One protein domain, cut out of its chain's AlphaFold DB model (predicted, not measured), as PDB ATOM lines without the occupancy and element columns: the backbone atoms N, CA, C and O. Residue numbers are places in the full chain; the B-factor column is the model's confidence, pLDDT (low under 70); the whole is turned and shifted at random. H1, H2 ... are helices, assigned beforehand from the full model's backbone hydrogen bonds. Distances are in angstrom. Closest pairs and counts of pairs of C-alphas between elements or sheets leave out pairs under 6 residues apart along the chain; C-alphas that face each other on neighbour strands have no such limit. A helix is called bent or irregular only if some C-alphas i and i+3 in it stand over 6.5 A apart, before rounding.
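This is residues 211 to 283 of the 284 residues of the protein "Poly [ADP-ribose] polymerase" of Glycine max (UniProt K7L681). Start from the tail: a loose arm of unnamed residues leads into a small cluster of helices, where H1, H2 and H3 run nearly along one line with their centres in a triangle, and H4 turns across from the end of H3 to the side of H1. H2 and H3 make a side-by-side helical hairpin, while residues 216 to 222 of the tail stick out from the body. You have 73 residues printed, with four named helices in the order H1, H2, H3, H4 and no named strand, so the class is all helix. The whole is compact, with a radius of gyration of the C-alphas of 12.4 A, and the C-alphas span 36 by 31 by 18 A.

Begin at C-alpha 211, at (-29.841, -7.296, -24.623), and pass through residues 211 to 227, which hold no named element. Find C-alpha 228 at (-40.542, -10.974, -29.716); there H1 begins, residues 228 to 238, 15.6 A from first to last C-alpha. H1 is irregular: C-alphas 234 and 237 are 7.1 A apart. Next comes H2, residues 241 to 255, the longest helix at 21.1 A. H3 follows, residues 261 to 272, 16.1 A long. H4, residues 274 to 282, is 12.1 A long and ends at C-alpha 282, at (-39.827, -8.675, -14.982).

Look first at H1 and H2, which are close but not clearly touching, their closest C-alphas those of Ser 236 and Met 244 at 6.9 A; they run opposite ways at a shallow tilt of 14 degrees. Go on to H2 and H3, a hairpin: they touch, closest at the C-alphas of Gln 243 and Ile 271, 6.2 A apart, and run opposite ways at a shallow tilt of 3 degrees. H3 and H4 are close but not clearly touching, with the C-alphas of Arg 269 and Leu 277 closest at 7.5 A, and stand about perpendicular at 76 degrees. H4 touches H1, closest at the C-alphas of Arg 234 and Val 280, 6.1 A apart, at a steep tilt of 61 degrees. H2 and H4 are apart. In H2, H3 and H4 every O i to N i+4 pair is within hydrogen-bond range; in H1 5 of 7 are.

The two C-alphas farthest apart are those of Ala 218, in the tail, and Pro 241, at 36.3 A. The printed part has no cut, and the links H1 to H2, H2 to H3 and H3 to H4 are tight. Check the B-factor column: the mean pLDDT of the printed part is 83.8, and residues 211 to 224 and residue 283 are under 70.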
ATOM      1  N   LYS A 211     -29.420  -8.688 -24.759       64.62
ATOM      2  CA  LYS A 211     -29.841  -7.296 -24.623       64.62
ATOM      3  C   LYS A 211     -30.780  -6.986 -25.777       64.62
ATOM      4  O   LYS A 211     -30.368  -7.056 -26.936       64.62
ATOM      5  N   ASP A 212     -32.032  -6.667 -25.460       66.02
ATOM      6  CA  ASP A 212     -32.918  -6.073 -26.452       66.02
ATOM      7  C   ASP A 212     -32.193  -4.868 -27.068       66.02
ATOM      8  O   ASP A 212     -31.522  -4.130 -26.335       66.02
ATOM      9  N   PRO A 213     -32.274  -4.668 -28.395       63.85
ATOM     10  CA  PRO A 213     -31.694  -3.483 -29.003       63.85
ATOM     11  C   PRO A 213     -32.232  -2.250 -28.277       63.85
ATOM     12  O   PRO A 213     -33.442  -2.136 -28.051       63.85
ATOM     13  N   GLU A 214     -31.336  -1.343 -27.887       58.01
ATOM     14  CA  GLU A 214     -31.743  -0.085 -27.271       58.01
ATOM     15  C   GLU A 214     -32.687   0.640 -28.239       58.01
ATOM     16  O   GLU A 214     -32.302   1.030 -29.344       58.01
ATOM     17  N   MET A 215     -33.959   0.795 -27.859       53.27
ATOM     18  CA  MET A 215     -34.881   1.616 -28.637       53.27
ATOM     19  C   MET A 215     -34.492   3.085 -28.449       53.27
ATOM     20  O   MET A 215     -34.879   3.723 -27.468       53.27
ATOM     21  N   HIS A 216     -33.734   3.637 -29.394       47.16
ATOM     22  CA  HIS A 216     -33.501   5.075 -29.484       47.16
ATOM     23  C   HIS A 216     -34.703   5.746 -30.173       47.16
ATOM     24  O   HIS A 216     -34.949   5.520 -31.356       47.16
ATOM     25  N   GLY A 217     -35.477   6.563 -29.443       53.55
ATOM     26  CA  GLY A 217     -36.537   7.405 -30.022       53.55
ATOM     27  C   GLY A 217     -37.779   7.607 -29.143       53.55
ATOM     28  O   GLY A 217     -37.913   7.022 -28.071       53.55
ATOM     29  N   ALA A 218     -38.719   8.428 -29.631       56.50
ATOM     30  CA  ALA A 218     -39.973   8.799 -28.950       56.50
ATOM     31  C   ALA A 218     -40.940   7.623 -28.681       56.50
ATOM     32  O   ALA A 218     -41.937   7.788 -27.987       56.50
ATOM     33  N   LEU A 219     -40.641   6.434 -29.211       56.95
ATOM     34  CA  LEU A 219     -41.402   5.199 -29.010       56.95
ATOM     35  C   LEU A 219     -40.885   4.369 -27.829       56.95
ATOM     36  O   LEU A 219     -41.145   3.167 -27.782       56.95
ATOM     37  N   LYS A 220     -40.146   4.975 -26.888       52.48
ATOM     38  CA  LYS A 220     -39.749   4.278 -25.664       52.48
ATOM     39  C   LYS A 220     -41.026   3.851 -24.923       52.48
ATOM     40  O   LYS A 220     -41.811   4.715 -24.526       52.48
ATOM     41  N   PRO A 221     -41.278   2.544 -24.767       55.33
ATOM     42  CA  PRO A 221     -42.476   2.081 -24.089       55.33
ATOM     43  C   PRO A 221     -42.440   2.525 -22.624       55.33
ATOM     44  O   PRO A 221     -41.384   2.526 -21.993       55.33
ATOM     45  N   GLN A 222     -43.596   2.923 -22.086       57.85
ATOM     46  CA  GLN A 222     -43.711   3.306 -20.672       57.85
ATOM     47  C   GLN A 222     -43.598   2.097 -19.726       57.85
ATOM     48  O   GLN A 222     -43.309   2.261 -18.545       57.85
ATOM     49  N   SER A 223     -43.811   0.884 -20.245       62.27
ATOM     50  CA  SER A 223     -43.641  -0.387 -19.541       62.27
ATOM     51  C   SER A 223     -42.329  -1.070 -19.941       62.27
ATOM     52  O   SER A 223     -41.823  -0.804 -21.037       62.27
ATOM     53  N   PRO A 224     -41.816  -2.022 -19.132       66.00
ATOM     54  CA  PRO A 224     -40.776  -2.938 -19.583       66.00
ATOM     55  C   PRO A 224     -41.146  -3.538 -20.945       66.00
ATOM     56  O   PRO A 224     -42.293  -3.934 -21.176       66.00
ATOM     57  N   TYR A 225     -40.182  -3.546 -21.858       71.69
ATOM     58  CA  TYR A 225     -40.328  -4.077 -23.205       71.69
ATOM     59  C   TYR A 225     -39.375  -5.240 -23.388       71.69
ATOM     60  O   TYR A 225     -38.249  -5.201 -22.903       71.69
ATOM     61  N   VAL A 226     -39.854  -6.247 -24.104       78.51
ATOM     62  CA  VAL A 226     -39.065  -7.378 -24.565       78.51
ATOM     63  C   VAL A 226     -39.352  -7.555 -26.049       78.51
ATOM     64  O   VAL A 226     -40.508  -7.480 -26.486       78.51
ATOM     65  N   SER A 227     -38.313  -7.748 -26.853       84.40
ATOM     66  CA  SER A 227     -38.495  -8.079 -28.263       84.40
ATOM     67  C   SER A 227     -39.172  -9.446 -28.400       84.40
ATOM     68  O   SER A 227     -39.047 -10.315 -27.539       84.40
ATOM     69  N   PHE A 228     -39.900  -9.674 -29.498       86.84
ATOM     70  CA  PHE A 228     -40.542 -10.974 -29.716       86.84
ATOM     71  C   PHE A 228     -39.570 -12.173 -29.729       86.84
ATOM     72  O   PHE A 228     -39.927 -13.180 -29.128       86.84
ATOM     73  N   PRO A 229     -38.360 -12.103 -30.333       86.80
ATOM     74  CA  PRO A 229     -37.370 -13.175 -30.205       86.80
ATOM     75  C   PRO A 229     -37.069 -13.541 -28.747       86.80
ATOM     76  O   PRO A 229     -37.135 -14.713 -28.381       86.80
ATOM     77  N   ASN A 230     -36.818 -12.533 -27.908       85.81
ATOM     78  CA  ASN A 230     -36.524 -12.722 -26.491       85.81
ATOM     79  C   ASN A 230     -37.744 -13.223 -25.714       85.81
ATOM     80  O   ASN A 230     -37.614 -14.093 -24.856       85.81
ATOM     81  N   LEU A 231     -38.941 -12.722 -26.034       88.99
ATOM     82  CA  LEU A 231     -40.178 -13.229 -25.451       88.99
ATOM     83  C   LEU A 231     -40.343 -14.715 -25.765       88.99
ATOM     84  O   LEU A 231     -40.546 -15.503 -24.848       88.99
ATOM     85  N   LEU A 232     -40.214 -15.087 -27.043       90.60
ATOM     86  CA  LEU A 232     -40.354 -16.458 -27.524       90.60
ATOM     87  C   LEU A 232     -39.354 -17.385 -26.827       90.60
ATOM     88  O   LEU A 232     -39.751 -18.439 -26.337       90.60
ATOM     89  N   ALA A 233     -38.090 -16.964 -26.711       88.70
ATOM     90  CA  ALA A 233     -37.053 -17.685 -25.978       88.70
ATOM     91  C   ALA A 233     -37.457 -17.943 -24.514       88.70
ATOM     92  O   ALA A 233     -37.450 -19.091 -24.070       88.70
ATOM     93  N   ARG A 234     -37.897 -16.903 -23.792       88.23
ATOM     94  CA  ARG A 234     -38.228 -16.982 -22.357       88.23
ATOM     95  C   ARG A 234     -39.487 -17.797 -22.056       88.23
ATOM     96  O   ARG A 234     -39.549 -18.486 -21.038       88.23
ATOM     97  N   VAL A 235     -40.499 -17.735 -22.923       91.15
ATOM     98  CA  VAL A 235     -41.742 -18.505 -22.732       91.15
ATOM     99  C   VAL A 235     -41.627 -19.933 -23.254       91.15
ATOM    100  O   VAL A 235     -42.414 -20.778 -22.840       91.15
ATOM    101  N   SER A 236     -40.646 -20.232 -24.114       90.37
ATOM    102  CA  SER A 236     -40.555 -21.515 -24.824       90.37
ATOM    103  C   SER A 236     -40.630 -22.743 -23.917       90.37
ATOM    104  O   SER A 236     -41.291 -23.718 -24.265       90.37
ATOM    105  N   ASN A 237     -39.986 -22.706 -22.749       88.50
ATOM    106  CA  ASN A 237     -39.946 -23.832 -21.808       88.50
ATOM    107  C   ASN A 237     -41.224 -23.990 -20.974       88.50
ATOM    108  O   ASN A 237     -41.385 -25.000 -20.300       88.50
ATOM    109  N   HIS A 238     -42.134 -23.020 -21.034       90.08
ATOM    110  CA  HIS A 238     -43.388 -23.012 -20.281       90.08
ATOM    111  C   HIS A 238     -44.607 -23.320 -21.160       90.08
ATOM    112  O   HIS A 238     -45.707 -23.500 -20.643       90.08
ATOM    113  N   LEU A 239     -44.430 -23.358 -22.484       91.90
ATOM    114  CA  LEU A 239     -45.509 -23.533 -23.448       91.90
ATOM    115  C   LEU A 239     -45.408 -24.874 -24.169       91.90
ATOM    116  O   LEU A 239     -44.323 -25.377 -24.462       91.90
ATOM    117  N   LYS A 240     -46.572 -25.432 -24.507       92.32
ATOM    118  CA  LYS A 240     -46.667 -26.628 -25.347       92.32
ATOM    119  C   LYS A 240     -46.295 -26.306 -26.805       92.32
ATOM    120  O   LYS A 240     -46.506 -25.172 -27.247       92.32
ATOM    121  N   PRO A 241     -45.845 -27.297 -27.598       91.62
ATOM    122  CA  PRO A 241     -45.532 -27.108 -29.019       91.62
ATOM    123  C   PRO A 241     -46.652 -26.455 -29.849       91.62
ATOM    124  O   PRO A 241     -46.379 -25.603 -30.697       91.62
ATOM    125  N   ALA A 242     -47.917 -26.788 -29.565       90.56
ATOM    126  CA  ALA A 242     -49.076 -26.175 -30.219       90.56
ATOM    127  C   ALA A 242     -49.154 -24.660 -29.942       90.56
ATOM    128  O   ALA A 242     -49.267 -23.862 -30.870       90.56
ATOM    129  N   GLN A 243     -48.978 -24.242 -28.683       93.22
ATOM    130  CA  GLN A 243     -48.959 -22.824 -28.296       93.22
ATOM    131  C   GLN A 243     -47.790 -22.074 -28.952       93.22
ATOM    132  O   GLN A 243     -47.964 -20.964 -29.452       93.22
ATOM    133  N   MET A 244     -46.603 -22.690 -29.001       93.55
ATOM    134  CA  MET A 244     -45.423 -22.114 -29.659       93.55
ATOM    135  C   MET A 244     -45.637 -21.928 -31.166       93.55
ATOM    136  O   MET A 244     -45.328 -20.870 -31.721       93.55
ATOM    137  N   SER A 245     -46.233 -22.926 -31.819       92.18
ATOM    138  CA  SER A 245     -46.602 -22.867 -33.236       92.18
ATOM    139  C   SER A 245     -47.628 -21.761 -33.511       92.18
ATOM    140  O   SER A 245     -47.455 -20.984 -34.454       92.18
ATOM    141  N   MET A 246     -48.646 -21.621 -32.654       92.56
ATOM    142  CA  MET A 246     -49.637 -20.542 -32.747       92.56
ATOM    143  C   MET A 246     -49.000 -19.156 -32.596       92.56
ATOM    144  O   MET A 246     -49.259 -18.278 -33.419       92.56
ATOM    145  N   LEU A 247     -48.115 -18.960 -31.610       93.83
ATOM    146  CA  LEU A 247     -47.395 -17.692 -31.427       93.83
ATOM    147  C   LEU A 247     -46.595 -17.300 -32.670       93.83
ATOM    148  O   LEU A 247     -46.625 -16.143 -33.097       93.83
ATOM    149  N   LEU A 248     -45.880 -18.259 -33.262       93.37
ATOM    150  CA  LEU A 248     -45.099 -18.024 -34.471       93.37
ATOM    151  C   LEU A 248     -45.997 -17.670 -35.666       93.37
ATOM    152  O   LEU A 248     -45.677 -16.748 -36.422       93.37
ATOM    153  N   LYS A 249     -47.128 -18.365 -35.820       91.82
ATOM    154  CA  LYS A 249     -48.129 -18.089 -36.859       91.82
ATOM    155  C   LYS A 249     -48.694 -16.675 -36.724       91.82
ATOM    156  O   LYS A 249     -48.637 -15.898 -37.676       91.82
ATOM    157  N   ASP A 250     -49.160 -16.307 -35.536       92.80
ATOM    158  CA  ASP A 250     -49.729 -14.982 -35.274       92.80
ATOM    159  C   ASP A 250     -48.703 -13.856 -35.449       92.80
ATOM    160  O   ASP A 250     -49.033 -12.783 -35.964       92.80
ATOM    161  N   TYR A 251     -47.438 -14.096 -35.093       93.70
ATOM    162  CA  TYR A 251     -46.362 -13.142 -35.351       93.70
ATOM    163  C   TYR A 251     -46.127 -12.904 -36.847       93.70
ATOM    164  O   TYR A 251     -45.888 -11.765 -37.251       93.70
ATOM    165  N   ARG A 252     -46.228 -13.940 -37.688       91.56
ATOM    166  CA  ARG A 252     -46.103 -13.790 -39.149       91.56
ATOM    167  C   ARG A 252     -47.247 -12.970 -39.728       91.56
ATOM    168  O   ARG A 252     -46.986 -12.030 -40.470       91.56
ATOM    169  N   ILE A 253     -48.482 -13.242 -39.306       92.74
ATOM    170  CA  ILE A 253     -49.663 -12.457 -39.702       92.74
ATOM    171  C   ILE A 253     -49.480 -10.978 -39.313       92.74
ATOM    172  O   ILE A 253     -49.771 -10.081 -40.105       92.74
ATOM    173  N   TYR A 254     -48.944 -10.709 -38.119       92.82
ATOM    174  CA  TYR A 254     -48.600  -9.351 -37.689       92.82
ATOM    175  C   TYR A 254     -47.504  -8.711 -38.556       92.82
ATOM    176  O   TYR A 254     -47.632  -7.555 -38.957       92.82
ATOM    177  N   LYS A 255     -46.441  -9.451 -38.893       91.65
ATOM    178  CA  LYS A 255     -45.363  -8.963 -39.769       91.65
ATOM    179  C   LYS A 255     -45.823  -8.673 -41.195       91.65
ATOM    180  O   LYS A 255     -45.297  -7.751 -41.810       91.65
ATOM    181  N   GLU A 256     -46.819  -9.401 -41.681       92.21
ATOM    182  CA  GLU A 256     -47.505  -9.147 -42.953       92.21
ATOM    183  C   GLU A 256     -48.497  -7.972 -42.880       92.21
ATOM    184  O   GLU A 256     -49.210  -7.716 -43.844       92.21
ATOM    185  N   GLN A 257     -48.563  -7.258 -41.747       91.48
ATOM    186  CA  GLN A 257     -49.459  -6.119 -41.503       91.48
ATOM    187  C   GLN A 257     -50.953  -6.460 -41.632       91.48
ATOM    188  O   GLN A 257     -51.790  -5.573 -41.787       91.48
ATOM    189  N   LYS A 258     -51.308  -7.746 -41.519       94.02
ATOM    190  CA  LYS A 258     -52.699  -8.221 -41.591       94.02
ATOM    191  C   LYS A 258     -53.472  -8.015 -40.284       94.02
ATOM    192  O   LYS A 258     -54.697  -8.068 -40.292       94.02
ATOM    193  N   ILE A 259     -52.770  -7.800 -39.169       93.88
ATOM    194  CA  ILE A 259     -53.350  -7.451 -37.864       93.88
ATOM    195  C   ILE A 259     -52.578  -6.295 -37.225       93.88
ATOM    196  O   ILE A 259     -51.381  -6.126 -37.464       93.88
ATOM    197  N   SER A 260     -53.252  -5.512 -36.384       92.27
ATOM    198  CA  SER A 260     -52.625  -4.421 -35.636       92.27
ATOM    199  C   SER A 260     -51.715  -4.945 -34.518       92.27
ATOM    200  O   SER A 260     -51.831  -6.088 -34.067       92.27
ATOM    201  N   ARG A 261     -50.829  -4.077 -34.008       89.17
ATOM    202  CA  ARG A 261     -50.002  -4.398 -32.834       89.17
ATOM    203  C   ARG A 261     -50.865  -4.769 -31.625       89.17
ATOM    204  O   ARG A 261     -50.518  -5.695 -30.907       89.17
ATOM    205  N   GLU A 262     -51.977  -4.076 -31.397       91.08
ATOM    206  CA  GLU A 262     -52.884  -4.350 -30.272       91.08
ATOM    207  C   GLU A 262     -53.552  -5.723 -30.396       91.08
ATOM    208  O   GLU A 262     -53.586  -6.483 -29.430       91.08
ATOM    209  N   GLN A 263     -54.010  -6.082 -31.600       94.02
ATOM    210  CA  GLN A 263     -54.565  -7.408 -31.878       94.02
ATOM    211  C   GLN A 263     -53.520  -8.507 -31.662       94.02
ATOM    212  O   GLN A 263     -53.819  -9.516 -31.026       94.02
ATOM    213  N   TRP A 264     -52.287  -8.293 -32.134       92.87
ATOM    214  CA  TRP A 264     -51.167  -9.193 -31.861       92.87
ATOM    215  C   TRP A 264     -50.915  -9.335 -30.351       92.87
ATOM    216  O   TRP A 264     -50.806 -10.458 -29.863       92.87
ATOM    217  N   VAL A 265     -50.881  -8.226 -29.594       91.50
ATOM    218  CA  VAL A 265     -50.610  -8.251 -28.139       91.50
ATOM    219  C   VAL A 265     -51.682  -9.082 -27.446       91.50
ATOM    220  O   VAL A 265     -51.362  -9.929 -26.616       91.50
ATOM    221  N   ASN A 266     -52.948  -8.869 -27.803       94.53
ATOM    222  CA  ASN A 266     -54.067  -9.600 -27.218       94.53
ATOM    223  C   ASN A 266     -53.978 -11.102 -27.509       94.53
ATOM    224  O   ASN A 266     -54.167 -11.899 -26.596       94.53
ATOM    225  N   LYS A 267     -53.614 -11.499 -28.732       94.92
ATOM    226  CA  LYS A 267     -53.383 -12.913 -29.068       94.92
ATOM    227  C   LYS A 267     -52.247 -13.527 -28.247       94.92
ATOM    228  O   LYS A 267     -52.416 -14.607 -27.690       94.92
ATOM    229  N   VAL A 268     -51.127 -12.817 -28.087       94.24
ATOM    230  CA  VAL A 268     -50.022 -13.283 -27.233       94.24
ATOM    231  C   VAL A 268     -50.461 -13.448 -25.781       94.24
ATOM    232  O   VAL A 268     -50.141 -14.463 -25.170       94.24
ATOM    233  N   ARG A 269     -51.237 -12.508 -25.235       94.69
ATOM    234  CA  ARG A 269     -51.786 -12.617 -23.873       94.69
ATOM    235  C   ARG A 269     -52.708 -13.823 -23.709       94.69
ATOM    236  O   ARG A 269     -52.628 -14.492 -22.686       94.69
ATOM    237  N   LEU A 270     -53.526 -14.132 -24.716       95.90
ATOM    238  CA  LEU A 270     -54.404 -15.306 -24.708       95.90
ATOM    239  C   LEU A 270     -53.626 -16.628 -24.761       95.90
ATOM    240  O   LEU A 270     -54.012 -17.579 -24.090       95.90
ATOM    241  N   ILE A 271     -52.536 -16.693 -25.533       94.23
ATOM    242  CA  ILE A 271     -51.755 -17.930 -25.695       94.23
ATOM    243  C   ILE A 271     -50.796 -18.163 -24.519       94.23
ATOM    244  O   ILE A 271     -50.673 -19.294 -24.045       94.23
ATOM    245  N   VAL A 272     -50.093 -17.115 -24.076       94.32
ATOM    246  CA  VAL A 272     -49.053 -17.193 -23.033       94.32
ATOM    247  C   VAL A 272     -49.648 -17.094 -21.628       94.32
ATOM    248  O   VAL A 272     -49.156 -17.739 -20.706       94.32
ATOM    249  N   GLY A 273     -50.698 -16.291 -21.456       93.98
ATOM    250  CA  GLY A 273     -51.252 -15.934 -20.152       93.98
ATOM    251  C   GLY A 273     -50.524 -14.757 -19.493       93.98
ATOM    252  O   GLY A 273     -49.296 -14.645 -19.522       93.98
ATOM    253  N   ASP A 274     -51.293 -13.868 -18.862       92.23
ATOM    254  CA  ASP A 274     -50.774 -12.634 -18.254       92.23
ATOM    255  C   ASP A 274     -49.810 -12.884 -17.082       92.23
ATOM    256  O   ASP A 274     -48.885 -12.101 -16.868       92.23
ATOM    257  N   GLU A 275     -50.007 -13.964 -16.325       92.27
ATOM    258  CA  GLU A 275     -49.146 -14.326 -15.194       92.27
ATOM    259  C   GLU A 275     -47.734 -14.697 -15.661       92.27
ATOM    260  O   GLU A 275     -46.751 -14.111 -15.201       92.27
ATOM    261  N   LEU A 276     -47.640 -15.596 -16.647       91.23
ATOM    262  CA  LEU A 276     -46.368 -15.991 -17.241       91.23
ATOM    263  C   LEU A 276     -45.694 -14.805 -17.940       91.23
ATOM    264  O   LEU A 276     -44.488 -14.622 -17.791       91.23
ATOM    265  N   LEU A 277     -46.459 -13.962 -18.645       90.76
ATOM    266  CA  LEU A 277     -45.927 -12.742 -19.256       90.76
ATOM    267  C   LEU A 277     -45.291 -11.810 -18.224       90.76
ATOM    268  O   LEU A 277     -44.191 -11.314 -18.459       90.76
ATOM    269  N   ARG A 278     -45.940 -11.584 -17.076       87.56
ATOM    270  CA  ARG A 278     -45.346 -10.777 -16.002       87.56
ATOM    271  C   ARG A 278     -44.042 -11.400 -15.523       87.56
ATOM    272  O   ARG A 278     -43.036 -10.701 -15.528       87.56
ATOM    273  N   LEU A 279     -44.046 -12.699 -15.218       86.06
ATOM    274  CA  LEU A 279     -42.870 -13.426 -14.736       86.06
ATOM    275  C   LEU A 279     -41.664 -13.276 -15.681       86.06
ATOM    276  O   LEU A 279     -40.571 -12.919 -15.241       86.06
ATOM    277  N   VAL A 280     -41.852 -13.504 -16.984       83.16
ATOM    278  CA  VAL A 280     -40.745 -13.496 -17.961       83.16
ATOM    279  C   VAL A 280     -40.285 -12.095 -18.364       83.16
ATOM    280  O   VAL A 280     -39.153 -11.930 -18.817       83.16
ATOM    281  N   ILE A 281     -41.146 -11.082 -18.238       80.62
ATOM    282  CA  ILE A 281     -40.808  -9.694 -18.578       80.62
ATOM    283  C   ILE A 281     -40.070  -9.016 -17.419       80.62
ATOM    284  O   ILE A 281     -39.142  -8.247 -17.670       80.62
ATOM    285  N   THR A 282     -40.453  -9.291 -16.166       74.29
ATOM    286  CA  THR A 282     -39.827  -8.675 -14.982       74.29
ATOM    287  C   THR A 282     -38.516  -9.329 -14.575       74.29
ATOM    288  O   THR A 282     -37.703  -8.684 -13.922       74.29
ATOM    289  N   THR A 283     -38.306 -10.593 -14.944       66.47
ATOM    290  CA  THR A 283     -37.019 -11.274 -14.765       66.47
ATOM    291  C   THR A 283     -36.064 -10.765 -15.853       66.47
ATOM    292  O   THR A 283     -36.020 -11.317 -16.954       66.47
TER     293      THR A 283